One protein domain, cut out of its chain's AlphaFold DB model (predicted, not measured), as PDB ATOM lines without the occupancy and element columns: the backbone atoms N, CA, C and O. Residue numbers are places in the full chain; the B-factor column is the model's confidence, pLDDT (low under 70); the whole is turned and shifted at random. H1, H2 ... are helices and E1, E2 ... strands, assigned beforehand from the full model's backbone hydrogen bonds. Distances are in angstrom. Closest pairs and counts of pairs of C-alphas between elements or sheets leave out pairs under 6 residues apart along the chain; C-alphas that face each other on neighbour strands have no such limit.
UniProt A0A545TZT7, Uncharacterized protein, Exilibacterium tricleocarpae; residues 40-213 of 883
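Overview. This is residues 40 to 213 of the 883 residues of an uncharacterized protein of Exilibacterium tricleocarpae (UniProt A0A545TZT7). With little regular structure, one strongly twisted antiparallel sheet, E2 to E9, rolls towards an incomplete barrel, E2 returning near E9. Helix H1 lies at one end, E1 and long loops at the other. Named elements, mostly strand, hold 65 of 174 printed residues. The whole is compact, radius of gyration of the C-alphas 15.6 A, spanning 46 by 42 by 33 A.

Arrangement. E2, residues 97 to 101, E3, 107 to 115, E4, 125 to 134, and E5, 139 to 141, make a meander of successive antiparallel neighbours; N 110 to O 131 is 2.8 A. E6, 151 to 157, E7, 167 to 171, E8, 188 to 195, and E9, 202 to 210, follow from E4, likewise antiparallel; N 128 to O 152 is 2.8 A. H1, residues 174 to 179, is on the sheet, 1 of 2 O i to N i+4 pairs within hydrogen-bond range.

Along the chain. E1, residues 61 to 63, begins at C-alpha (-12.935, 3.699, -13.137); E4 measures 28.8 A; E9 ends at (-34.721, 12.002, -6.756).

Size, cuts and confidence. The printed part has no cut; link E1 to E2 is long; 44 residues have pLDDT under 70.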
ATOM      1  N   TYR A  40     -30.202  16.024  -7.202       83.56
ATOM      2  CA  TYR A  40     -29.048  15.273  -7.682       83.56
ATOM      3  C   TYR A  40     -28.103  15.021  -6.499       83.56
ATOM      4  O   TYR A  40     -27.293  15.892  -6.161       83.56
ATOM      5  N   SER A  41     -28.210  13.860  -5.854       80.81
ATOM      6  CA  SER A  41     -27.396  13.483  -4.691       80.81
ATOM      7  C   SER A  41     -26.178  12.646  -5.084       80.81
ATOM      8  O   SER A  41     -26.284  11.694  -5.846       80.81
ATOM      9  N   ILE A  42     -24.999  12.971  -4.542       79.00
ATOM     10  CA  ILE A  42     -23.777  12.162  -4.691       79.00
ATOM     11  C   ILE A  42     -23.303  11.769  -3.298       79.00
ATOM     12  O   ILE A  42     -22.786  12.604  -2.557       79.00
ATOM     13  N   HIS A  43     -23.436  10.488  -2.971       70.44
ATOM     14  CA  HIS A  43     -23.011   9.926  -1.692       70.44
ATOM     15  C   HIS A  43     -21.490   9.681  -1.666       70.44
ATOM     16  O   HIS A  43     -20.900   9.309  -2.683       70.44
ATOM     17  N   CYS A  44     -20.833   9.908  -0.525       69.12
ATOM     18  CA  CYS A  44     -19.370   9.824  -0.357       69.12
ATOM     19  C   CYS A  44     -18.944   8.861   0.767       69.12
ATOM     20  O   CYS A  44     -17.814   8.912   1.235       69.12
ATOM     21  N   ASP A  45     -19.829   7.981   1.204       56.25
ATOM     22  CA  ASP A  45     -19.672   7.087   2.357       56.25
ATOM     23  C   ASP A  45     -19.788   5.601   1.980       56.25
ATOM     24  O   ASP A  45     -19.868   4.733   2.843       56.25
ATOM     25  N   LEU A  46     -19.747   5.286   0.681       52.91
ATOM     26  CA  LEU A  46     -19.786   3.911   0.189       52.91
ATOM     27  C   LEU A  46     -18.437   3.206   0.440       52.91
ATOM     28  O   LEU A  46     -17.496   3.300  -0.357       52.91
ATOM     29  N   ASP A  47     -18.358   2.511   1.575       51.47
ATOM     30  CA  ASP A  47     -17.239   1.682   2.032       51.47
ATOM     31  C   ASP A  47     -17.114   0.400   1.197       51.47
ATOM     32  O   ASP A  47     -17.582  -0.652   1.615       51.47
ATOM     33  N   ASP A  48     -16.469   0.443   0.025       48.41
ATOM     34  CA  ASP A  48     -16.097  -0.826  -0.632       48.41
ATOM     35  C   ASP A  48     -14.845  -0.828  -1.523       48.41
ATOM     36  O   ASP A  48     -14.468  -1.880  -2.043       48.41
ATOM     37  N   PHE A  49     -14.106   0.281  -1.684       47.91
ATOM     38  CA  PHE A  49     -12.911   0.262  -2.545       47.91
ATOM     39  C   PHE A  49     -11.696   1.020  -1.987       47.91
ATOM     40  O   PHE A  49     -11.802   2.063  -1.355       47.91
ATOM     41  N   ALA A  50     -10.519   0.429  -2.234       52.81
ATOM     42  CA  ALA A  50      -9.214   0.724  -1.636       52.81
ATOM     43  C   ALA A  50      -8.797   2.208  -1.603       52.81
ATOM     44  O   ALA A  50      -9.051   2.933  -2.560       52.81
ATOM     45  N   ASP A  51      -8.041   2.580  -0.553       54.12
ATOM     46  CA  ASP A  51      -7.352   3.862  -0.299       54.12
ATOM     47  C   ASP A  51      -6.773   4.528  -1.573       54.12
ATOM     48  O   ASP A  51      -5.577   4.437  -1.876       54.12
ATOM     49  N   THR A  52      -7.606   5.244  -2.335       58.88
ATOM     50  CA  THR A  52      -7.166   6.107  -3.447       58.88
ATOM     51  C   THR A  52      -6.604   7.433  -2.942       58.88
ATOM     52  O   THR A  52      -5.969   8.158  -3.708       58.88
ATOM     53  N   GLY A  53      -6.799   7.727  -1.652       62.22
ATOM     54  CA  GLY A  53      -6.448   8.998  -1.023       62.22
ATOM     55  C   GLY A  53      -7.433  10.130  -1.325       62.22
ATOM     56  O   GLY A  53      -7.199  11.238  -0.854       62.22
ATOM     57  N   LEU A  54      -8.511   9.854  -2.071       67.00
ATOM     58  CA  LEU A  54      -9.565  10.821  -2.367       67.00
ATOM     59  C   LEU A  54     -10.457  11.039  -1.146       67.00
ATOM     60  O   LEU A  54     -10.788  10.091  -0.437       67.00
ATOM     61  N   ALA A  55     -10.904  12.280  -0.955       67.56
ATOM     62  CA  ALA A  55     -11.801  12.642   0.139       67.56
ATOM     63  C   ALA A  55     -13.212  12.052  -0.025       67.56
ATOM     64  O   ALA A  55     -13.923  11.878   0.957       67.56
ATOM     65  N   CYS A  56     -13.606  11.737  -1.262       72.56
ATOM     66  CA  CYS A  56     -14.861  11.059  -1.562       72.56
ATOM     67  C   CYS A  56     -14.576   9.751  -2.343       72.56
ATOM     68  O   CYS A  56     -14.113   9.828  -3.491       72.56
ATOM     69  N   PRO A  57     -14.840   8.565  -1.761       72.50
ATOM     70  CA  PRO A  57     -14.588   7.239  -2.334       72.50
ATOM     71  C   PRO A  57     -15.539   6.851  -3.480       72.50
ATOM     72  O   PRO A  57     -15.265   5.889  -4.188       72.50
ATOM     73  N   ASN A  58     -16.606   7.618  -3.730       78.38
ATOM     74  CA  ASN A  58     -17.509   7.426  -4.867       78.38
ATOM     75  C   ASN A  58     -16.880   7.939  -6.175       78.38
ATOM     76  O   ASN A  58     -17.076   9.091  -6.570       78.38
ATOM     77  N   TRP A  59     -16.065   7.109  -6.821       82.75
ATOM     78  CA  TRP A  59     -15.439   7.381  -8.116       82.75
ATOM     79  C   TRP A  59     -15.692   6.226  -9.091       82.75
ATOM     80  O   TRP A  59     -15.754   5.063  -8.706       82.75
ATOM     81  N   LEU A  60     -15.779   6.538 -10.384       85.06
ATOM     82  CA  LEU A  60     -15.854   5.536 -11.450       85.06
ATOM     83  C   LEU A  60     -14.476   5.303 -12.077       85.06
ATOM     84  O   LEU A  60     -13.672   6.228 -12.210       85.06
ATOM     85  N   ALA A  61     -14.192   4.067 -12.489       83.44
ATOM     86  CA  ALA A  61     -12.935   3.699 -13.137       83.44
ATOM     87  C   ALA A  61     -13.137   3.295 -14.597       83.44
ATOM     88  O   ALA A  61     -14.073   2.587 -14.945       83.44
ATOM     89  N   VAL A  62     -12.183   3.678 -15.445       81.94
ATOM     90  CA  VAL A  62     -12.132   3.291 -16.866       81.94
ATOM     91  C   VAL A  62     -11.268   2.055 -17.101       81.94
ATOM     92  O   VAL A  62     -11.203   1.523 -18.211       81.94
ATOM     93  N   GLY A  63     -10.553   1.607 -16.068       77.62
ATOM     94  CA  GLY A  63      -9.712   0.426 -16.132       77.62
ATOM     95  C   GLY A  63      -8.868   0.208 -14.884       77.62
ATOM     96  O   GLY A  63      -8.631   1.116 -14.090       77.62
ATOM     97  N   TRP A  64      -8.369  -1.018 -14.759       69.75
ATOM     98  CA  TRP A  64      -7.464  -1.454 -13.701       69.75
ATOM     99  C   TRP A  64      -6.201  -2.012 -14.358       69.75
ATOM    100  O   TRP A  64      -6.292  -2.892 -15.216       69.75
ATOM    101  N   GLU A  65      -5.018  -1.492 -14.013       57.00
ATOM    102  CA  GLU A  65      -3.780  -1.929 -14.680       57.00
ATOM    103  C   GLU A  65      -3.380  -3.380 -14.315       57.00
ATOM    104  O   GLU A  65      -2.712  -4.017 -15.131       57.00
ATOM    105  N   ASP A  66      -3.808  -3.922 -13.158       50.78
ATOM    106  CA  ASP A  66      -3.716  -5.354 -12.780       50.78
ATOM    107  C   ASP A  66      -4.507  -5.644 -11.470       50.78
ATOM    108  O   ASP A  66      -4.162  -5.061 -10.437       50.78
ATOM    109  N   PRO A  67      -5.521  -6.534 -11.443       45.19
ATOM    110  CA  PRO A  67      -6.337  -6.797 -10.247       45.19
ATOM    111  C   PRO A  67      -5.613  -7.564  -9.119       45.19
ATOM    112  O   PRO A  67      -6.184  -7.760  -8.054       45.19
ATOM    113  N   VAL A  68      -4.360  -8.002  -9.312       45.94
ATOM    114  CA  VAL A  68      -3.622  -8.828  -8.327       45.94
ATOM    115  C   VAL A  68      -2.520  -8.045  -7.583       45.94
ATOM    116  O   VAL A  68      -1.749  -8.640  -6.829       45.94
ATOM    117  N   ALA A  69      -2.388  -6.729  -7.800       41.72
ATOM    118  CA  ALA A  69      -1.192  -5.972  -7.392       41.72
ATOM    119  C   ALA A  69      -1.415  -4.671  -6.588       41.72
ATOM    120  O   ALA A  69      -0.446  -3.932  -6.440       41.72
ATOM    121  N   GLU A  70      -2.619  -4.388  -6.067       50.31
ATOM    122  CA  GLU A  70      -2.918  -3.139  -5.318       50.31
ATOM    123  C   GLU A  70      -2.486  -1.857  -6.073       50.31
ATOM    124  O   GLU A  70      -2.051  -0.871  -5.479       50.31
ATOM    125  N   ASN A  71      -2.544  -1.866  -7.411       55.31
ATOM    126  CA  ASN A  71      -2.317  -0.651  -8.190       55.31
ATOM    127  C   ASN A  71      -3.589   0.209  -8.174       55.31
ATOM    128  O   ASN A  71      -4.680  -0.348  -8.302       55.31
ATOM    129  N   PRO A  72      -3.458   1.544  -8.084       62.44
ATOM    130  CA  PRO A  72      -4.612   2.424  -8.072       62.44
ATOM    131  C   PRO A  72      -5.391   2.314  -9.397       62.44
ATOM    132  O   PRO A  72      -4.776   2.176 -10.463       62.44
ATOM    133  N   PRO A  73      -6.729   2.368  -9.343       74.19
ATOM    134  CA  PRO A  73      -7.589   2.357 -10.521       74.19
ATOM    135  C   PRO A  73      -7.292   3.557 -11.433       74.19
ATOM    136  O   PRO A  73      -6.881   4.630 -10.981       74.19
ATOM    137  N   VAL A  74      -7.520   3.396 -12.739       84.19
ATOM    138  CA  VAL A  74      -7.540   4.535 -13.664       84.19
ATOM    139  C   VAL A  74      -8.926   5.157 -13.577       84.19
ATOM    140  O   VAL A  74      -9.893   4.590 -14.079       84.19
ATOM    141  N   LEU A  75      -9.014   6.307 -12.916       86.06
ATOM    142  CA  LEU A  75     -10.274   6.997 -12.658       86.06
ATOM    143  C   LEU A  75     -10.825   7.675 -13.919       86.06
ATOM    144  O   LEU A  75     -10.065   8.232 -14.718       86.06
ATOM    145  N   ALA A  76     -12.144   7.640 -14.078       89.00
ATOM    146  CA  ALA A  76     -12.881   8.406 -15.072       89.00
ATOM    147  C   ALA A  76     -12.848   9.894 -14.702       89.00
ATOM    148  O   ALA A  76     -13.046  10.261 -13.544       89.00
ATOM    149  N   THR A  77     -12.603  10.759 -15.685       90.81
ATOM    150  CA  THR A  77     -12.466  12.217 -15.482       90.81
ATOM    151  C   THR A  77     -13.426  13.040 -16.344       90.81
ATOM    152  O   THR A  77     -13.505  14.260 -16.198       90.81
ATOM    153  N   ALA A  78     -14.159  12.383 -17.246       90.62
ATOM    154  CA  ALA A  78     -15.179  12.975 -18.103       90.62
ATOM    155  C   ALA A  78     -16.329  11.988 -18.367       90.62
ATOM    156  O   ALA A  78     -16.114  10.780 -18.368       90.62
ATOM    157  N   LEU A  79     -17.526  12.490 -18.701       91.62
ATOM    158  CA  LEU A  79     -18.668  11.650 -19.111       91.62
ATOM    159  C   LEU A  79     -18.322  10.736 -20.299       91.62
ATOM    160  O   LEU A  79     -18.664   9.558 -20.310       91.62
ATOM    161  N   ALA A  80     -17.561  11.261 -21.265       91.88
ATOM    162  CA  ALA A  80     -17.094  10.523 -22.440       91.88
ATOM    163  C   ALA A  80     -16.269   9.267 -22.107       91.88
ATOM    164  O   ALA A  80     -16.154   8.375 -22.946       91.88
ATOM    165  N   ASP A  81     -15.683   9.198 -20.908       91.62
ATOM    166  CA  ASP A  81     -14.868   8.065 -20.485       91.62
ATOM    167  C   ASP A  81     -15.712   6.804 -20.199       91.62
ATOM    168  O   ASP A  81     -15.186   5.693 -20.287       91.62
ATOM    169  N   MET A  82     -17.011   6.969 -19.906       92.00
ATOM    170  CA  MET A  82     -17.951   5.881 -19.592       92.00
ATOM    171  C   MET A  82     -18.984   5.607 -20.698       92.00
ATOM    172  O   MET A  82     -19.798   4.698 -20.549       92.00
ATOM    173  N   ILE A  83     -18.948   6.343 -21.820       93.38
ATOM    174  CA  ILE A  83     -19.861   6.144 -22.959       93.38
ATOM    175  C   ILE A  83     -19.169   5.313 -24.045       93.38
ATOM    176  O   ILE A  83     -18.203   5.746 -24.683       93.38
ATOM    177  N   PHE A  84     -19.695   4.120 -24.311       93.88
ATOM    178  CA  PHE A  84     -19.152   3.187 -25.297       93.88
ATOM    179  C   PHE A  84     -19.829   3.334 -26.669       93.88
ATOM    180  O   PHE A  84     -20.919   3.885 -26.806       93.88
ATOM    181  N   ALA A  85     -19.178   2.841 -27.728       92.31
ATOM    182  CA  ALA A  85     -19.771   2.845 -29.067       92.31
ATOM    183  C   ALA A  85     -21.048   1.987 -29.112       92.31
ATOM    184  O   ALA A  85     -21.130   0.966 -28.436       92.31
ATOM    185  N   ALA A  86     -22.015   2.363 -29.953       88.25
ATOM    186  CA  ALA A  86     -23.309   1.677 -30.067       88.25
ATOM    187  C   ALA A  86     -23.228   0.148 -30.292       88.25
ATOM    188  O   ALA A  86     -24.127  -0.582 -29.889       88.25
ATOM    189  N   ASP A  87     -22.162  -0.357 -30.925       87.31
ATOM    190  CA  ASP A  87     -21.936  -1.788 -31.175       87.31
ATOM    191  C   ASP A  87     -21.027  -2.478 -30.139       87.31
ATOM    192  O   ASP A  87     -20.662  -3.644 -30.315       87.31
ATOM    193  N   ALA A  88     -20.652  -1.780 -29.065       89.19
ATOM    194  CA  ALA A  88     -19.866  -2.336 -27.971       89.19
ATOM    195  C   ALA A  88     -20.706  -3.264 -27.078       89.19
ATOM    196  O   ALA A  88     -21.924  -3.122 -26.951       89.19
ATOM    197  N   VAL A  89     -20.015  -4.207 -26.439       85.69
ATOM    198  CA  VAL A  89     -20.559  -5.175 -25.478       85.69
ATOM    199  C   VAL A  89     -19.653  -5.150 -24.251       85.69
ATOM    200  O   VAL A  89     -18.437  -4.980 -24.404       85.69
ATOM    201  N   MET A  90     -20.224  -5.315 -23.060       86.94
ATOM    202  CA  MET A  90     -19.448  -5.389 -21.826       86.94
ATOM    203  C   MET A  90     -18.590  -6.663 -21.802       86.94
ATOM    204  O   MET A  90     -19.049  -7.748 -22.151       86.94
ATOM    205  N   THR A  91     -17.314  -6.530 -21.447       80.00
ATOM    206  CA  THR A  91     -16.323  -7.626 -21.481       80.00
ATOM    207  C   THR A  91     -15.498  -7.758 -20.204       80.00
ATOM    208  O   THR A  91     -14.714  -8.700 -20.086       80.00
ATOM    209  N   ALA A  92     -15.632  -6.819 -19.269       75.38
ATOM    210  CA  ALA A  92     -14.943  -6.829 -17.989       75.38
ATOM    211  C   ALA A  92     -15.800  -6.146 -16.921       75.38
ATOM    212  O   ALA A  92     -16.532  -5.212 -17.235       75.38
ATOM    213  N   PHE A  93     -15.651  -6.583 -15.670       68.62
ATOM    214  CA  PHE A  93     -16.456  -6.115 -14.540       68.62
ATOM    215  C   PHE A  93     -16.357  -4.602 -14.298       68.62
ATOM    216  O   PHE A  93     -17.343  -3.973 -13.972       68.62
ATOM    217  N   TYR A  94     -15.198  -3.979 -14.522       73.56
ATOM    218  CA  TYR A  94     -15.016  -2.535 -14.310       73.56
ATOM    219  C   TYR A  94     -15.644  -1.655 -15.406       73.56
ATOM    220  O   TYR A  94     -15.487  -0.440 -15.374       73.56
ATOM    221  N   GLN A  95     -16.277  -2.246 -16.423       83.62
ATOM    222  CA  GLN A  95     -17.007  -1.498 -17.440       83.62
ATOM    223  C   GLN A  95     -18.450  -1.286 -16.963       83.62
ATOM    224  O   GLN A  95     -19.068  -2.215 -16.462       83.62
ATOM    225  N   GLY A  96     -18.987  -0.078 -17.137       85.12
ATOM    226  CA  GLY A  96     -20.340   0.263 -16.683       85.12
ATOM    227  C   GLY A  96     -20.413   0.753 -15.231       85.12
ATOM    228  O   GLY A  96     -19.416   0.773 -14.510       85.12
ATOM    229  N   VAL A  97     -21.603   1.199 -14.841       88.62
ATOM    230  CA  VAL A  97     -21.920   1.803 -13.535       88.62
ATOM    231  C   VAL A  97     -22.613   0.754 -12.669       88.62
ATOM    232  O   VAL A  97     -23.520   0.101 -13.168       88.62
ATOM    233  N   VAL A  98     -22.195   0.562 -11.416       85.12
ATOM    234  CA  VAL A  98     -22.905  -0.336 -10.481       85.12
ATOM    235  C   VAL A  98     -24.185   0.354 -10.028       85.12
ATOM    236  O   VAL A  98     -24.100   1.486  -9.568       85.12
ATOM    237  N   VAL A  99     -25.332  -0.315 -10.164       84.25
ATOM    238  CA  VAL A  99     -26.655   0.274  -9.872       84.25
ATOM    239  C   VAL A  99     -27.488  -0.537  -8.874       84.25
ATOM    240  O   VAL A  99     -28.293   0.030  -8.148       84.25
ATOM    241  N   ALA A 100     -27.262  -1.849  -8.771       79.81
ATOM    242  CA  ALA A 100     -27.958  -2.711  -7.814       79.81
ATOM    243  C   ALA A 100     -27.087  -3.905  -7.396       79.81
ATOM    244  O   ALA A 100     -26.035  -4.163  -7.999       79.81
ATOM    245  N   GLN A 101     -27.517  -4.634  -6.371       77.94
ATOM    246  CA  GLN A 101     -26.923  -5.888  -5.903       77.94
ATOM    247  C   GLN A 101     -27.984  -6.991  -5.827       77.94
ATOM    248  O   GLN A 101     -29.171  -6.710  -5.749       77.94
ATOM    249  N   SER A 102     -27.587  -8.263  -5.867       72.62
ATOM    250  CA  SER A 102     -28.552  -9.355  -5.659       72.62
ATOM    251  C   SER A 102     -29.065  -9.359  -4.216       72.62
ATOM    252  O   SER A 102     -28.274  -9.141  -3.292       72.62
ATOM    253  N   PHE A 103     -30.341  -9.695  -3.998       47.47
ATOM    254  CA  PHE A 103     -30.866  -9.943  -2.653       47.47
ATOM    255  C   PHE A 103     -30.039 -11.068  -1.995       47.47
ATOM    256  O   PHE A 103     -29.993 -12.200  -2.474       47.47
ATOM    257  N   GLY A 104     -29.253 -10.724  -0.967       50.31
ATOM    258  CA  GLY A 104     -28.269 -11.616  -0.330       50.31
ATOM    259  C   GLY A 104     -26.786 -11.271  -0.564       50.31
ATOM    260  O   GLY A 104     -25.926 -11.891   0.059       50.31
ATOM    261  N   GLY A 105     -26.461 -10.280  -1.404       55.62
ATOM    262  CA  GLY A 105     -25.105  -9.716  -1.539       55.62
ATOM    263  C   GLY A 105     -24.103 -10.545  -2.362       55.62
ATOM    264  O   GLY A 105     -22.892 -10.368  -2.217       55.62
ATOM    265  N   PHE A 106     -24.572 -11.457  -3.221       61.31
ATOM    266  CA  PHE A 106     -23.739 -12.399  -3.991       61.31
ATOM    267  C   PHE A 106     -23.573 -12.028  -5.489       61.31
ATOM    268  O   PHE A 106     -23.131 -12.858  -6.288       61.31
ATOM    269  N   GLY A 107     -23.864 -10.786  -5.890       74.94
ATOM    270  CA  GLY A 107     -23.627 -10.279  -7.250       74.94
ATOM    271  C   GLY A 107     -23.991  -8.801  -7.426       74.94
ATOM    272  O   GLY A 107     -24.648  -8.217  -6.567       74.94
ATOM    273  N   GLU A 108     -23.542  -8.188  -8.526       83.75
ATOM    274  CA  GLU A 108     -23.743  -6.762  -8.839       83.75
ATOM    275  C   GLU A 108     -24.389  -6.560 -10.216       83.75
ATOM    276  O   GLU A 108     -23.953  -7.141 -11.213       83.75
ATOM    277  N   VAL A 109     -25.355  -5.648 -10.299       86.94
ATOM    278  CA  VAL A 109     -25.958  -5.188 -11.555       86.94
ATOM    279  C   VAL A 109     -25.211  -3.963 -12.074       86.94
ATOM    280  O   VAL A 109     -24.961  -3.001 -11.341       86.94
ATOM    281  N   ARG A 110     -24.860  -3.984 -13.363       89.25
ATOM    282  CA  ARG A 110     -24.076  -2.943 -14.034       89.25
ATOM    283  C   ARG A 110     -24.796  -2.360 -15.245       89.25
ATOM    284  O   ARG A 110     -25.116  -3.072 -16.196       89.25
ATOM    285  N   ALA A 111     -24.961  -1.042 -15.251       92.44
ATOM    286  CA  ALA A 111     -25.486  -0.267 -16.367       92.44
ATOM    287  C   ALA A 111     -24.377   0.058 -17.384       92.44
ATOM    288  O   ALA A 111     -23.397   0.748 -17.081       92.44
ATOM    289  N   PHE A 112     -24.520  -0.431 -18.617       94.88
ATOM    290  CA  PHE A 112     -23.549  -0.247 -19.699       94.88
ATOM    291  C   PHE A 112     -24.042   0.784 -20.728       94.88
ATOM    292  O   PHE A 112     -24.926   0.500 -21.539       94.88
ATOM    293  N   LEU A 113     -23.447   1.982 -20.706       95.06
ATOM    294  CA  LEU A 113     -23.864   3.141 -21.507       95.06
ATOM    295  C   LEU A 113     -23.302   3.089 -22.936       95.06
ATOM    296  O   LEU A 113     -22.086   3.070 -23.140       95.06
ATOM    297  N   ARG A 114     -24.167   3.109 -23.953       94.19
ATOM    298  CA  ARG A 114     -23.788   3.018 -25.374       94.19
ATOM    299  C   ARG A 114     -24.383   4.153 -26.188       94.19
ATOM    300  O   ARG A 114     -25.524   4.534 -25.982       94.19
ATOM    301  N   GLY A 115     -23.645   4.676 -27.161       92.00
ATOM    302  CA  GLY A 115     -24.127   5.769 -28.002       92.00
ATOM    303  C   GLY A 115     -23.453   5.845 -29.365       92.00
ATOM    304  O   GLY A 115     -22.329   5.381 -29.576       92.00
ATOM    305  N   SER A 116     -24.157   6.450 -30.324       88.69
ATOM    306  CA  SER A 116     -23.549   6.860 -31.599       88.69
ATOM    307  C   SER A 116     -22.736   8.156 -31.460       88.69
ATOM    308  O   SER A 116     -21.792   8.376 -32.224       88.69
ATOM    309  N   ASP A 117     -23.078   8.965 -30.455       90.38
ATOM    310  CA  ASP A 117     -22.303  10.089 -29.952       90.38
ATOM    311  C   ASP A 117     -21.714   9.712 -28.585       90.38
ATOM    312  O   ASP A 117     -22.447   9.462 -27.636       90.38
ATOM    313  N   THR A 118     -20.385   9.632 -28.500       92.69
ATOM    314  CA  THR A 118     -19.658   9.276 -27.270       92.69
ATOM    315  C   THR A 118     -18.948  10.487 -26.659       92.69
ATOM    316  O   THR A 118     -17.964  10.335 -25.938       92.69
ATOM    317  N   THR A 119     -19.339  11.706 -27.039       88.81
ATOM    318  CA  THR A 119     -18.637  12.929 -26.622       88.81
ATOM    319  C   THR A 119     -19.030  13.414 -25.230       88.81
ATOM    320  O   THR A 119     -18.267  14.182 -24.648       88.81
ATOM    321  N   GLY A 120     -20.179  12.969 -24.704       85.88
ATOM    322  CA  GLY A 120     -20.721  13.424 -23.420       85.88
ATOM    323  C   GLY A 120     -21.087  14.912 -23.411       85.88
ATOM    324  O   GLY A 120     -20.999  15.554 -22.371       85.88
ATOM    325  N   ALA A 121     -21.401  15.480 -24.578       89.31
ATOM    326  CA  ALA A 121     -21.858  16.860 -24.702       89.31
ATOM    327  C   ALA A 121     -23.349  16.984 -24.353       89.31
ATOM    328  O   ALA A 121     -24.091  16.010 -24.465       89.31
ATOM    329  N   GLU A 122     -23.782  18.189 -23.986       88.12
ATOM    330  CA  GLU A 122     -25.200  18.545 -23.839       88.12
ATOM    331  C   GLU A 122     -26.019  18.089 -25.062       88.12
ATOM    332  O   GLU A 122     -25.529  18.149 -26.197       88.12
ATOM    333  N   ASP A 123     -27.238  17.604 -24.826       86.44
ATOM    334  CA  ASP A 123     -28.156  17.023 -25.819       86.44
ATOM    335  C   ASP A 123     -27.690  15.696 -26.458       86.44
ATOM    336  O   ASP A 123     -28.329  15.203 -27.396       86.44
ATOM    337  N   SER A 124     -26.587  15.093 -25.997       92.50
ATOM    338  CA  SER A 124     -26.223  13.734 -26.421       92.50
ATOM    339  C   SER A 124     -27.093  12.684 -25.727       92.50
ATOM    340  O   SER A 124     -27.530  12.867 -24.593       92.50
ATOM    341  N   SER A 125     -27.363  11.581 -26.425       94.38
ATOM    342  CA  SER A 125     -28.169  10.478 -25.907       94.38
ATOM    343  C   SER A 125     -27.757   9.129 -26.492       94.38
ATOM    344  O   SER A 125     -27.072   9.048 -27.525       94.38
ATOM    345  N   GLY A 126     -28.196   8.060 -25.838       95.12
ATOM    346  CA  GLY A 126     -27.953   6.692 -26.268       95.12
ATOM    347  C   GLY A 126     -28.705   5.661 -25.433       95.12
ATOM    348  O   GLY A 126     -29.624   5.996 -24.693       95.12
ATOM    349  N   ASP A 127     -28.294   4.404 -25.563       95.00
ATOM    350  CA  ASP A 127     -28.951   3.253 -24.951       95.00
ATOM    351  C   ASP A 127     -28.156   2.770 -23.731       95.00
ATOM    352  O   ASP A 127     -26.920   2.771 -23.734       95.00
ATOM    353  N   VAL A 128     -28.857   2.296 -22.711       95.44
ATOM    354  CA  VAL A 128     -28.303   1.587 -21.554       95.44
ATOM    355  C   VAL A 128     -28.671   0.117 -21.677       95.44
ATOM    356  O   VAL A 128     -29.783  -0.227 -22.070       95.44
ATOM    357  N   THR A 129     -27.740  -0.775 -21.365       94.12
ATOM    358  CA  THR A 129     -28.020  -2.212 -21.255       94.12
ATOM    359  C   THR A 129     -27.481  -2.722 -19.941       94.12
ATOM    360  O   THR A 129     -26.346  -2.395 -19.587       94.12
ATOM    361  N   PHE A 130     -28.290  -3.500 -19.236       92.50
ATOM    362  CA  PHE A 130     -27.967  -3.973 -17.900       92.50
ATOM    363  C   PHE A 130     -27.334  -5.360 -17.960       92.50
ATOM    364  O   PHE A 130     -27.709  -6.215 -18.767       92.50
ATOM    365  N   TYR A 131     -26.312  -5.549 -17.135       92.12
ATOM    366  CA  TYR A 131     -25.564  -6.790 -17.034       92.12
ATOM    367  C   TYR A 131     -25.460  -7.220 -15.579       92.12
ATOM    368  O   TYR A 131     -25.172  -6.388 -14.722       92.12
ATOM    369  N   PHE A 132     -25.593  -8.513 -15.321       88.31
ATOM    370  CA  PHE A 132     -25.304  -9.091 -14.020       88.31
ATOM    371  C   PHE A 132     -23.848  -9.559 -13.960       88.31
ATOM    372  O   PHE A 132     -23.316 -10.129 -14.922       88.31
ATOM    373  N   HIS A 133     -23.189  -9.279 -12.840       82.75
ATOM    374  CA  HIS A 133     -21.830  -9.701 -12.542       82.75
ATOM    375  C   HIS A 133     -21.798 -10.528 -11.252       82.75
ATOM    376  O   HIS A 133     -22.007  -9.994 -10.162       82.75
ATOM    377  N   ASP A 134     -21.492 -11.820 -11.375       79.00
ATOM    378  CA  ASP A 134     -21.473 -12.757 -10.246       79.00
ATOM    379  C   ASP A 134     -20.142 -12.742  -9.461       79.00
ATOM    380  O   ASP A 134     -19.120 -12.195  -9.895       79.00
ATOM    381  N   LEU A 135     -20.115 -13.402  -8.296       66.31
ATOM    382  CA  LEU A 135     -18.898 -13.559  -7.479       66.31
ATOM    383  C   LEU A 135     -17.780 -14.369  -8.154       66.31
ATOM    384  O   LEU A 135     -16.642 -14.378  -7.672       66.31
ATOM    385  N   GLN A 136     -18.074 -15.078  -9.244       66.12
ATOM    386  CA  GLN A 136     -17.094 -15.839 -10.017       66.12
ATOM    387  C   GLN A 136     -16.467 -15.008 -11.148       66.12
ATOM    388  O   GLN A 136     -15.520 -15.473 -11.795       66.12
ATOM    389  N   GLY A 137     -16.916 -13.765 -11.338       68.12
ATOM    390  CA  GLY A 137     -16.403 -12.828 -12.328       68.12
ATOM    391  C   GLY A 137     -17.033 -12.972 -13.713       68.12
ATOM    392  O   GLY A 137     -16.458 -12.479 -14.693       68.12
ATOM    393  N   ASN A 138     -18.151 -13.693 -13.832       77.88
ATOM    394  CA  ASN A 138     -18.889 -13.810 -15.086       77.88
ATOM    395  C   ASN A 138     -19.757 -12.573 -15.311       77.88
ATOM    396  O   ASN A 138     -20.122 -11.869 -14.378       77.88
ATOM    397  N   VAL A 139     -20.061 -12.308 -16.579       81.19
ATOM    398  CA  VAL A 139     -20.875 -11.171 -17.011       81.19
ATOM    399  C   VAL A 139     -21.953 -11.685 -17.964       81.19
ATOM    400  O   VAL A 139     -21.612 -12.205 -19.033       81.19
ATOM    401  N   SER A 140     -23.224 -11.520 -17.606       86.44
ATOM    402  CA  SER A 140     -24.403 -11.890 -18.408       86.44
ATOM    403  C   SER A 140     -25.298 -10.674 -18.659       86.44
ATOM    404  O   SER A 140     -25.255  -9.708 -17.909       86.44
ATOM    405  N   ILE A 141     -26.053 -10.679 -19.763       87.75
ATOM    406  CA  ILE A 141     -27.064  -9.643 -20.047       87.75
ATOM    407  C   ILE A 141     -28.318  -9.995 -19.252       87.75
ATOM    408  O   ILE A 141     -28.741 -11.146 -19.327       87.75
ATOM    409  N   ILE A 142     -28.908  -9.011 -18.573       84.56
ATOM    410  CA  ILE A 142     -30.215  -9.160 -17.919       84.56
ATOM    411  C   ILE A 142     -31.297  -9.025 -18.992       84.56
ATOM    412  O   ILE A 142     -31.262  -8.075 -19.787       84.56
ATOM    413  N   ASN A 143     -32.210  -9.990 -19.064       82.06
ATOM    414  CA  ASN A 143     -33.308 -10.002 -20.029       82.06
ATOM    415  C   ASN A 143     -34.651  -9.877 -19.305       82.06
ATOM    416  O   ASN A 143     -34.737 -10.147 -18.120       82.06
ATOM    417  N   ASP A 144     -35.669  -9.405 -20.015       71.69
ATOM    418  CA  ASP A 144     -37.049  -9.408 -19.545       71.69
ATOM    419  C   ASP A 144     -37.678 -10.804 -19.680       71.69
ATOM    420  O   ASP A 144     -37.083 -11.718 -20.261       71.69
ATOM    421  N   ILE A 145     -38.927 -10.926 -19.221       56.81
ATOM    422  CA  ILE A 145     -39.724 -12.160 -19.254       56.81
ATOM    423  C   ILE A 145     -39.899 -12.774 -20.655       56.81
ATOM    424  O   ILE A 145     -40.257 -13.938 -20.803       56.81
ATOM    425  N   GLU A 146     -39.624 -12.015 -21.718       53.31
ATOM    426  CA  GLU A 146     -39.704 -12.464 -23.110       53.31
ATOM    427  C   GLU A 146     -38.318 -12.798 -23.707       53.31
ATOM    428  O   GLU A 146     -38.184 -13.030 -24.919       53.31
ATOM    429  N   GLY A 147     -37.262 -12.802 -22.887       62.72
ATOM    430  CA  GLY A 147     -35.880 -13.057 -23.289       62.72
ATOM    431  C   GLY A 147     -35.250 -11.919 -24.102       62.72
ATOM    432  O   GLY A 147     -34.302 -12.150 -24.868       62.72
ATOM    433  N   ARG A 148     -35.775 -10.692 -24.001       77.75
ATOM    434  CA  ARG A 148     -35.214  -9.494 -24.645       77.75
ATOM    435  C   ARG A 148     -34.333  -8.747 -23.640       77.75
ATOM    436  O   ARG A 148     -34.710  -8.645 -22.485       77.75
ATOM    437  N   PRO A 149     -33.194  -8.164 -24.046       84.12
ATOM    438  CA  PRO A 149     -32.349  -7.417 -23.118       84.12
ATOM    439  C   PRO A 149     -33.108  -6.282 -22.429       84.12
ATOM    440  O   PRO A 149     -33.711  -5.457 -23.119       84.12
ATOM    441  N   VAL A 150     -33.000  -6.194 -21.102       87.44
ATOM    442  CA  VAL A 150     -33.485  -5.041 -20.341       87.44
ATOM    443  C   VAL A 150     -32.639  -3.833 -20.733       87.44
ATOM    444  O   VAL A 150     -31.400  -3.847 -20.683       87.44
ATOM    445  N   THR A 151     -33.310  -2.777 -21.186       91.75
ATOM    446  CA  THR A 151     -32.658  -1.562 -21.673       91.75
ATOM    447  C   THR A 151     -33.335  -0.314 -21.144       91.75
ATOM    448  O   THR A 151     -34.543  -0.300 -20.952       91.75
ATOM    449  N   SER A 152     -32.548   0.745 -20.995       93.75
ATOM    450  CA  SER A 152     -33.016   2.107 -20.728       93.75
ATOM    451  C   SER A 152     -32.377   3.054 -21.749       93.75
ATOM    452  O   SER A 152     -31.618   2.622 -22.625       93.75
ATOM    453  N   THR A 153     -32.658   4.347 -21.663       94.75
ATOM    454  CA  THR A 153     -31.990   5.373 -22.471       94.75
ATOM    455  C   THR A 153     -31.317   6.385 -21.572       94.75
ATOM    456  O   THR A 153     -31.901   6.812 -20.581       94.75
ATOM    457  N   TRP A 154     -30.107   6.802 -21.940       95.50
ATOM    458  CA  TRP A 154     -29.415   7.878 -21.244       95.50
ATOM    459  C   TRP A 154     -29.449   9.170 -22.053       95.50
ATOM    460  O   TRP A 154     -29.393   9.155 -23.288       95.50
ATOM    461  N   THR A 155     -29.485  10.301 -21.354       94.25
ATOM    462  CA  THR A 155     -29.380  11.643 -21.943       94.25
ATOM    463  C   THR A 155     -28.416  12.507 -21.144       94.25
ATOM    464  O   THR A 155     -28.276  12.320 -19.939       94.25
ATOM    465  N   VAL A 156     -27.734  13.445 -21.803       93.31
ATOM    466  CA  VAL A 156     -26.916  14.460 -21.131       93.31
ATOM    467  C   VAL A 156     -27.680  15.773 -21.083       93.31
ATOM    468  O   VAL A 156     -27.974  16.364 -22.125       93.31
ATOM    469  N   THR A 157     -27.961  16.235 -19.871       88.19
ATOM    470  CA  THR A 157     -28.685  17.477 -19.593       88.19
ATOM    471  C   THR A 157     -27.801  18.460 -18.831       88.19
ATOM    472  O   THR A 157     -26.740  18.106 -18.310       88.19
ATOM    473  N   ASP A 158     -28.229  19.720 -18.798       87.56
ATOM    474  CA  ASP A 158     -27.612  20.784 -18.012       87.56
ATOM    475  C   ASP A 158     -28.646  21.372 -17.038       87.56
ATOM    476  O   ASP A 158     -29.349  22.329 -17.381       87.56
ATOM    477  N   PRO A 159     -28.756  20.821 -15.816       81.38
ATOM    478  CA  PRO A 159     -29.763  21.236 -14.843       81.38
ATOM    479  C   PRO A 159     -29.613  22.700 -14.406       81.38
ATOM    480  O   PRO A 159     -30.535  23.282 -13.839       81.38
ATOM    481  N   ARG A 160     -28.447  23.318 -14.654       77.69
ATOM    482  CA  ARG A 160     -28.129  24.690 -14.232       77.69
ATOM    483  C   ARG A 160     -28.052  25.696 -15.382       77.69
ATOM    484  O   ARG A 160     -27.767  26.866 -15.109       77.69
ATOM    485  N   ASP A 161     -28.303  25.273 -16.624       78.88
ATOM    486  CA  ASP A 161     -28.245  26.101 -17.846       78.88
ATOM    487  C   ASP A 161     -26.961  26.965 -17.910       78.88
ATOM    488  O   ASP A 161     -26.980  28.176 -18.170       78.88
ATOM    489  N   ASN A 162     -25.810  26.366 -17.575       77.00
ATOM    490  CA  ASN A 162     -24.519  27.055 -17.446       77.00
ATOM    491  C   ASN A 162     -23.395  26.499 -18.342       77.00
ATOM    492  O   ASN A 162     -22.311  27.088 -18.428       77.00
ATOM    493  N   ASN A 163     -23.687  25.427 -19.070       73.69
ATOM    494  CA  ASN A 163     -22.859  24.665 -19.994       73.69
ATOM    495  C   ASN A 163     -21.565  24.112 -19.369       73.69
ATOM    496  O   ASN A 163     -20.565  23.903 -20.062       73.69
ATOM    497  N   THR A 164     -21.548  23.935 -18.046       73.12
ATOM    498  CA  THR A 164     -20.391  23.419 -17.300       73.12
ATOM    499  C   THR A 164     -20.721  22.241 -16.397       73.12
ATOM    500  O   THR A 164     -19.833  21.425 -16.165       73.12
ATOM    501  N   ASP A 165     -21.966  22.117 -15.942       81.88
ATOM    502  CA  ASP A 165     -22.391  21.103 -14.975       81.88
ATOM    503  C   ASP A 165     -23.338  20.095 -15.619       81.88
ATOM    504  O   ASP A 165     -24.496  19.948 -15.240       81.88
ATOM    505  N   LEU A 166     -22.801  19.429 -16.639       89.00
ATOM    506  CA  LEU A 166     -23.520  18.409 -17.383       89.00
ATOM    507  C   LEU A 166     -23.690  17.152 -16.533       89.00
ATOM    508  O   LEU A 166     -22.719  16.661 -15.944       89.00
ATOM    509  N   VAL A 167     -24.899  16.603 -16.554       91.69
ATOM    510  CA  VAL A 167     -25.227  15.317 -15.938       91.69
ATOM    511  C   VAL A 167     -25.719  14.357 -17.010       91.69
ATOM    512  O   VAL A 167     -26.468  14.748 -17.903       91.69
ATOM    513  N   LEU A 168     -25.278  13.104 -16.950       94.56
ATOM    514  CA  LEU A 168     -25.844  12.022 -17.756       94.56
ATOM    515  C   LEU A 168     -26.853  11.275 -16.899       94.56
ATOM    516  O   LEU A 168     -26.445  10.751 -15.874       94.56
ATOM    517  N   ILE A 169     -28.113  11.211 -17.316       92.06
ATOM    518  CA  ILE A 169     -29.216  10.613 -16.549       92.06
ATOM    519  C   ILE A 169     -29.771   9.416 -17.314       92.06
ATOM    520  O   ILE A 169     -29.922   9.505 -18.538       92.06
ATOM    521  N   PHE A 170     -30.095   8.333 -16.612       92.69
ATOM    522  CA  PHE A 170     -30.916   7.233 -17.117       92.69
ATOM    523  C   PHE A 170     -31.784   6.643 -16.005       92.69
ATOM    524  O   PHE A 170     -31.362   6.582 -14.855       92.69
ATOM    525  N   ASP A 171     -32.972   6.173 -16.372       89.00
ATOM    526  CA  ASP A 171     -33.892   5.524 -15.437       89.00
ATOM    527  C   ASP A 171     -33.527   4.046 -15.257       89.00
ATOM    528  O   ASP A 171     -33.073   3.396 -16.216       89.00
ATOM    529  N   LEU A 172     -33.725   3.524 -14.046       85.69
ATOM    530  CA  LEU A 172     -33.700   2.091 -13.786       85.69
ATOM    531  C   LEU A 172     -35.037   1.491 -14.247       85.69
ATOM    532  O   LEU A 172     -36.091   1.989 -13.876       85.69
ATOM    533  N   PRO A 173     -35.031   0.483 -15.134       84.06
ATOM    534  CA  PRO A 173     -36.262  -0.195 -15.515       84.06
ATOM    535  C   PRO A 173     -36.841  -0.980 -14.336       84.06
ATOM    536  O   PRO A 173     -36.076  -1.608 -13.609       84.06
ATOM    537  N   GLU A 174     -38.170  -1.048 -14.244       77.19
ATOM    538  CA  GLU A 174     -38.910  -1.798 -13.215       77.19
ATOM    539  C   GLU A 174     -38.371  -3.228 -12.966       77.19
ATOM    540  O   GLU A 174     -38.210  -3.593 -11.802       77.19
ATOM    541  N   PRO A 175     -37.968  -4.031 -13.983       75.81
ATOM    542  CA  PRO A 175     -37.371  -5.343 -13.723       75.81
ATOM    543  C   PRO A 175     -36.082  -5.308 -12.892       75.81
ATOM    544  O   PRO A 175     -35.770  -6.288 -12.229       75.81
ATOM    545  N   ILE A 176     -35.316  -4.213 -12.926       80.25
ATOM    546  CA  ILE A 176     -34.115  -4.047 -12.097       80.25
ATOM    547  C   ILE A 176     -34.494  -3.640 -10.672       80.25
ATOM    548  O   ILE A 176     -33.884  -4.138  -9.732       80.25
ATOM    549  N   GLU A 177     -35.488  -2.764 -10.516       70.81
ATOM    550  CA  GLU A 177     -35.944  -2.253  -9.215       70.81
ATOM    551  C   GLU A 177     -36.704  -3.311  -8.405       70.81
ATOM    552  O   GLU A 177     -36.547  -3.391  -7.190       70.81
ATOM    553  N   ARG A 178     -37.487  -4.169  -9.070       67.06
ATOM    554  CA  ARG A 178     -38.271  -5.220  -8.407       67.06
ATOM    555  C   ARG A 178     -37.406  -6.388  -7.915       67.06
ATOM    556  O   ARG A 178     -37.746  -7.019  -6.918       67.06
ATOM    557  N   HIS A 179     -36.298  -6.689  -8.593       63.31
ATOM    558  CA  HIS A 179     -35.638  -8.002  -8.468       63.31
ATOM    559  C   HIS A 179     -34.185  -7.960  -8.015       63.31
ATOM    560  O   HIS A 179     -33.590  -8.985  -7.689       63.31
ATOM    561  N   TYR A 180     -33.629  -6.760  -7.901       71.00
ATOM    562  CA  TYR A 180     -32.327  -6.543  -7.303       71.00
ATOM    563  C   TYR A 180     -32.451  -5.486  -6.209       71.00
ATOM    564  O   TYR A 180     -33.243  -4.555  -6.321       71.00
ATOM    565  N   ASP A 181     -31.641  -5.615  -5.158       70.12
ATOM    566  CA  ASP A 181     -31.496  -4.595  -4.123       70.12
ATOM    567  C   ASP A 181     -30.784  -3.396  -4.754       70.12
ATOM    568  O   ASP A 181     -29.547  -3.327  -4.839       70.12
ATOM    569  N   SER A 182     -31.577  -2.503  -5.341       64.19
ATOM    570  CA  SER A 182     -31.073  -1.276  -5.924       64.19
ATOM    571  C   SER A 182     -30.483  -0.428  -4.806       64.19
ATOM    572  O   SER A 182     -31.076  -0.219  -3.749       64.19
ATOM    573  N   ARG A 183     -29.262   0.067  -5.030       56.72
ATOM    574  CA  ARG A 183     -28.616   0.975  -4.067       56.72
ATOM    575  C   ARG A 183     -29.334   2.325  -3.977       56.72
ATOM    576  O   ARG A 183     -29.046   3.104  -3.077       56.72
ATOM    577  N   GLU A 184     -30.210   2.576  -4.938       54.16
ATOM    578  CA  GLU A 184     -30.996   3.780  -5.162       54.16
ATOM    579  C   GLU A 184     -32.446   3.279  -5.160       54.16
ATOM    580  O   GLU A 184     -32.864   2.585  -6.094       54.16
ATOM    581  N   ARG A 185     -33.149   3.448  -4.034       50.34
ATOM    582  CA  ARG A 185     -34.546   3.014  -3.903       50.34
ATOM    583  C   ARG A 185     -35.409   4.139  -4.433       50.34
ATOM    584  O   ARG A 185     -35.377   5.225  -3.871       50.34
ATOM    585  N   ASP A 186     -36.151   3.832  -5.491       54.56
ATOM    586  CA  ASP A 186     -37.004   4.759  -6.218       54.56
ATOM    587  C   ASP A 186     -36.189   5.948  -6.767       54.56
ATOM    588  O   ASP A 186     -36.092   7.003  -6.142       54.56
ATOM    589  N   GLY A 187     -35.628   5.848  -7.980       61.66
ATOM    590  CA  GLY A 187     -34.890   6.979  -8.561       61.66
ATOM    591  C   GLY A 187     -34.155   6.712  -9.876       61.66
ATOM    592  O   GLY A 187     -33.900   5.579 -10.277       61.66
ATOM    593  N   ALA A 188     -33.789   7.791 -10.572       77.81
ATOM    594  CA  ALA A 188     -32.967   7.718 -11.781       77.81
ATOM    595  C   ALA A 188     -31.479   7.834 -11.424       77.81
ATOM    596  O   ALA A 188     -31.095   8.653 -10.597       77.81
ATOM    597  N   VAL A 189     -30.605   7.107 -12.115       86.56
ATOM    598  CA  VAL A 189     -29.157   7.228 -11.896       86.56
ATOM    599  C   VAL A 189     -28.642   8.426 -12.685       86.56
ATOM    600  O   VAL A 189     -28.927   8.562 -13.883       86.56
ATOM    601  N   PHE A 190     -27.796   9.257 -12.074       90.12
ATOM    602  CA  PHE A 190     -27.028  10.257 -12.810       90.12
ATOM    603  C   PHE A 190     -25.519  10.135 -12.621       90.12
ATOM    604  O   PHE A 190     -25.003   9.717 -11.587       90.12
ATOM    605  N   LEU A 191     -24.781  10.546 -13.651       91.62
ATOM    606  CA  LEU A 191     -23.333  10.682 -13.619       91.62
ATOM    607  C   LEU A 191     -22.943  12.145 -13.763       91.62
ATOM    608  O   LEU A 191     -23.382  12.818 -14.699       91.62
ATOM    609  N   ALA A 192     -22.048  12.611 -12.897       90.69
ATOM    610  CA  ALA A 192     -21.515  13.965 -12.956       90.69
ATOM    611  C   ALA A 192     -20.006  13.996 -12.731       90.69
ATOM    612  O   ALA A 192     -19.429  13.190 -11.997       90.69
ATOM    613  N   VAL A 193     -19.348  14.955 -13.383       88.62
ATOM    614  CA  VAL A 193     -17.924  15.220 -13.172       88.62
ATOM    615  C   VAL A 193     -17.788  16.201 -12.015       88.62
ATOM    616  O   VAL A 193     -18.057  17.391 -12.168       88.62
ATOM    617  N   VAL A 194     -17.334  15.708 -10.869       84.81
ATOM    618  CA  VAL A 194     -17.173  16.499  -9.647       84.81
ATOM    619  C   VAL A 194     -15.695  16.782  -9.415       84.81
ATOM    620  O   VAL A 194     -14.848  15.888  -9.497       84.81
ATOM    621  N   ALA A 195     -15.372  18.040  -9.125       78.75
ATOM    622  CA  ALA A 195     -14.028  18.419  -8.715       78.75
ATOM    623  C   ALA A 195     -13.765  17.930  -7.284       78.75
ATOM    624  O   ALA A 195     -14.529  18.241  -6.373       78.75
ATOM    625  N   ASP A 196     -12.676  17.195  -7.078       72.75
ATOM    626  CA  ASP A 196     -12.189  16.869  -5.742       72.75
ATOM    627  C   ASP A 196     -11.412  18.068  -5.188       72.75
ATOM    628  O   ASP A 196     -10.404  18.507  -5.757       72.75
ATOM    629  N   SER A 197     -11.927  18.635  -4.099       56.94
ATOM    630  CA  SER A 197     -11.395  19.845  -3.475       56.94
ATOM    631  C   SER A 197     -10.038  19.624  -2.799       56.94
ATOM    632  O   SER A 197      -9.297  20.597  -2.631       56.94
ATOM    633  N   VAL A 198      -9.672  18.376  -2.476       61.62
ATOM    634  CA  VAL A 198      -8.425  18.024  -1.782       61.62
ATOM    635  C   VAL A 198      -7.294  17.741  -2.777       61.62
ATOM    636  O   VAL A 198      -6.195  18.282  -2.628       61.62
ATOM    637  N   ASP A 199      -7.565  16.986  -3.847       61.44
ATOM    638  CA  ASP A 199      -6.546  16.589  -4.838       61.44
ATOM    639  C   ASP A 199      -6.511  17.456  -6.114       61.44
ATOM    640  O   ASP A 199      -5.563  17.390  -6.908       61.44
ATOM    641  N   GLY A 200      -7.516  18.316  -6.321       62.19
ATOM    642  CA  GLY A 200      -7.588  19.259  -7.444       62.19
ATOM    643  C   GLY A 200      -7.832  18.613  -8.815       62.19
ATOM    644  O   GLY A 200      -7.543  19.236  -9.844       62.19
ATOM    645  N   GLY A 201      -8.316  17.366  -8.839       75.56
ATOM    646  CA  GLY A 201      -8.718  16.615 -10.032       75.56
ATOM    647  C   GLY A 201     -10.237  16.603 -10.237       75.56
ATOM    648  O   GLY A 201     -10.991  16.782  -9.291       75.56
ATOM    649  N   ASN A 202     -10.684  16.389 -11.475       83.69
ATOM    650  CA  ASN A 202     -12.097  16.187 -11.803       83.69
ATOM    651  C   ASN A 202     -12.348  14.692 -11.978       83.69
ATOM    652  O   ASN A 202     -11.667  14.072 -12.800       83.69
ATOM    653  N   TYR A 203     -13.320  14.140 -11.260       88.12
ATOM    654  CA  TYR A 203     -13.629  12.715 -11.292       88.12
ATOM    655  C   TYR A 203     -15.103  12.489 -11.568       88.12
ATOM    656  O   TYR A 203     -15.957  13.240 -11.101       88.12
ATOM    657  N   LEU A 204     -15.389  11.461 -12.358       89.62
ATOM    658  CA  LEU A 204     -16.755  11.054 -12.619       89.62
ATOM    659  C   LEU A 204     -17.279  10.242 -11.435       89.62
ATOM    660  O   LEU A 204     -16.613   9.308 -10.980       89.62
ATOM    661  N   ARG A 205     -18.467  10.608 -10.970       87.88
ATOM    662  CA  ARG A 205     -19.153   9.996  -9.833       87.88
ATOM    663  C   ARG A 205     -20.566   9.620 -10.255       87.88
ATOM    664  O   ARG A 205     -21.120  10.287 -11.135       87.88
ATOM    665  N   SER A 206     -21.105   8.559  -9.669       87.69
ATOM    666  CA  SER A 206     -22.524   8.225  -9.790       87.69
ATOM    667  C   SER A 206     -23.289   8.801  -8.612       87.69
ATOM    668  O   SER A 206     -22.724   9.039  -7.543       87.69
ATOM    669  N   GLY A 207     -24.563   9.046  -8.822       82.56
ATOM    670  CA  GLY A 207     -25.451   9.563  -7.813       82.56
ATOM    671  C   GLY A 207     -26.887   9.277  -8.189       82.56
ATOM    672  O   GLY A 207     -27.179   8.859  -9.309       82.56
ATOM    673  N   GLU A 208     -27.753   9.578  -7.245       80.31
ATOM    674  CA  GLU A 208     -29.180   9.357  -7.342       80.31
ATOM    675  C   GLU A 208     -29.869  10.668  -7.704       80.31
ATOM    676  O   GLU A 208     -29.573  11.732  -7.147       80.31
ATOM    677  N   LEU A 209     -30.765  10.596  -8.676       81.50
ATOM    678  CA  LEU A 209     -31.694  11.657  -9.003       81.50
ATOM    679  C   LEU A 209     -33.047  11.300  -8.399       81.50
ATOM    680  O   LEU A 209     -33.786  10.487  -8.957       81.50
ATOM    681  N   ILE A 210     -33.371  11.982  -7.306       74.75
ATOM    682  CA  ILE A 210     -34.721  12.002  -6.756       74.75
ATOM    683  C   ILE A 210     -35.472  13.083  -7.516       74.75
ATOM    684  O   ILE A 210     -35.091  14.257  -7.480       74.75
ATOM    685  N   ARG A 211     -36.500  12.700  -8.262       79.31
ATOM    686  CA  ARG A 211     -37.242  13.662  -9.080       79.31
ATOM    687  C   ARG A 211     -38.189  14.477  -8.215       79.31
ATOM    688  O   ARG A 211     -38.674  14.012  -7.184       79.31
ATOM    689  N   ALA A 212     -38.486  15.689  -8.665       73.44
ATOM    690  CA  ALA A 212     -39.566  16.462  -8.073       73.44
ATOM    691  C   ALA A 212     -40.870  15.637  -8.107       73.44
ATOM    692  O   ALA A 212     -41.276  15.175  -9.176       73.44
ATOM    693  N   GLY A 213     -41.509  15.460  -6.953       70.94
ATOM    694  CA  GLY A 213     -42.729  14.668  -6.779       70.94
ATOM    695  C   GLY A 213     -42.522  13.253  -6.224       70.94
ATOM    696  O   GLY A 213     -43.486  12.511  -6.064       70.94
TER     697      GLY A 213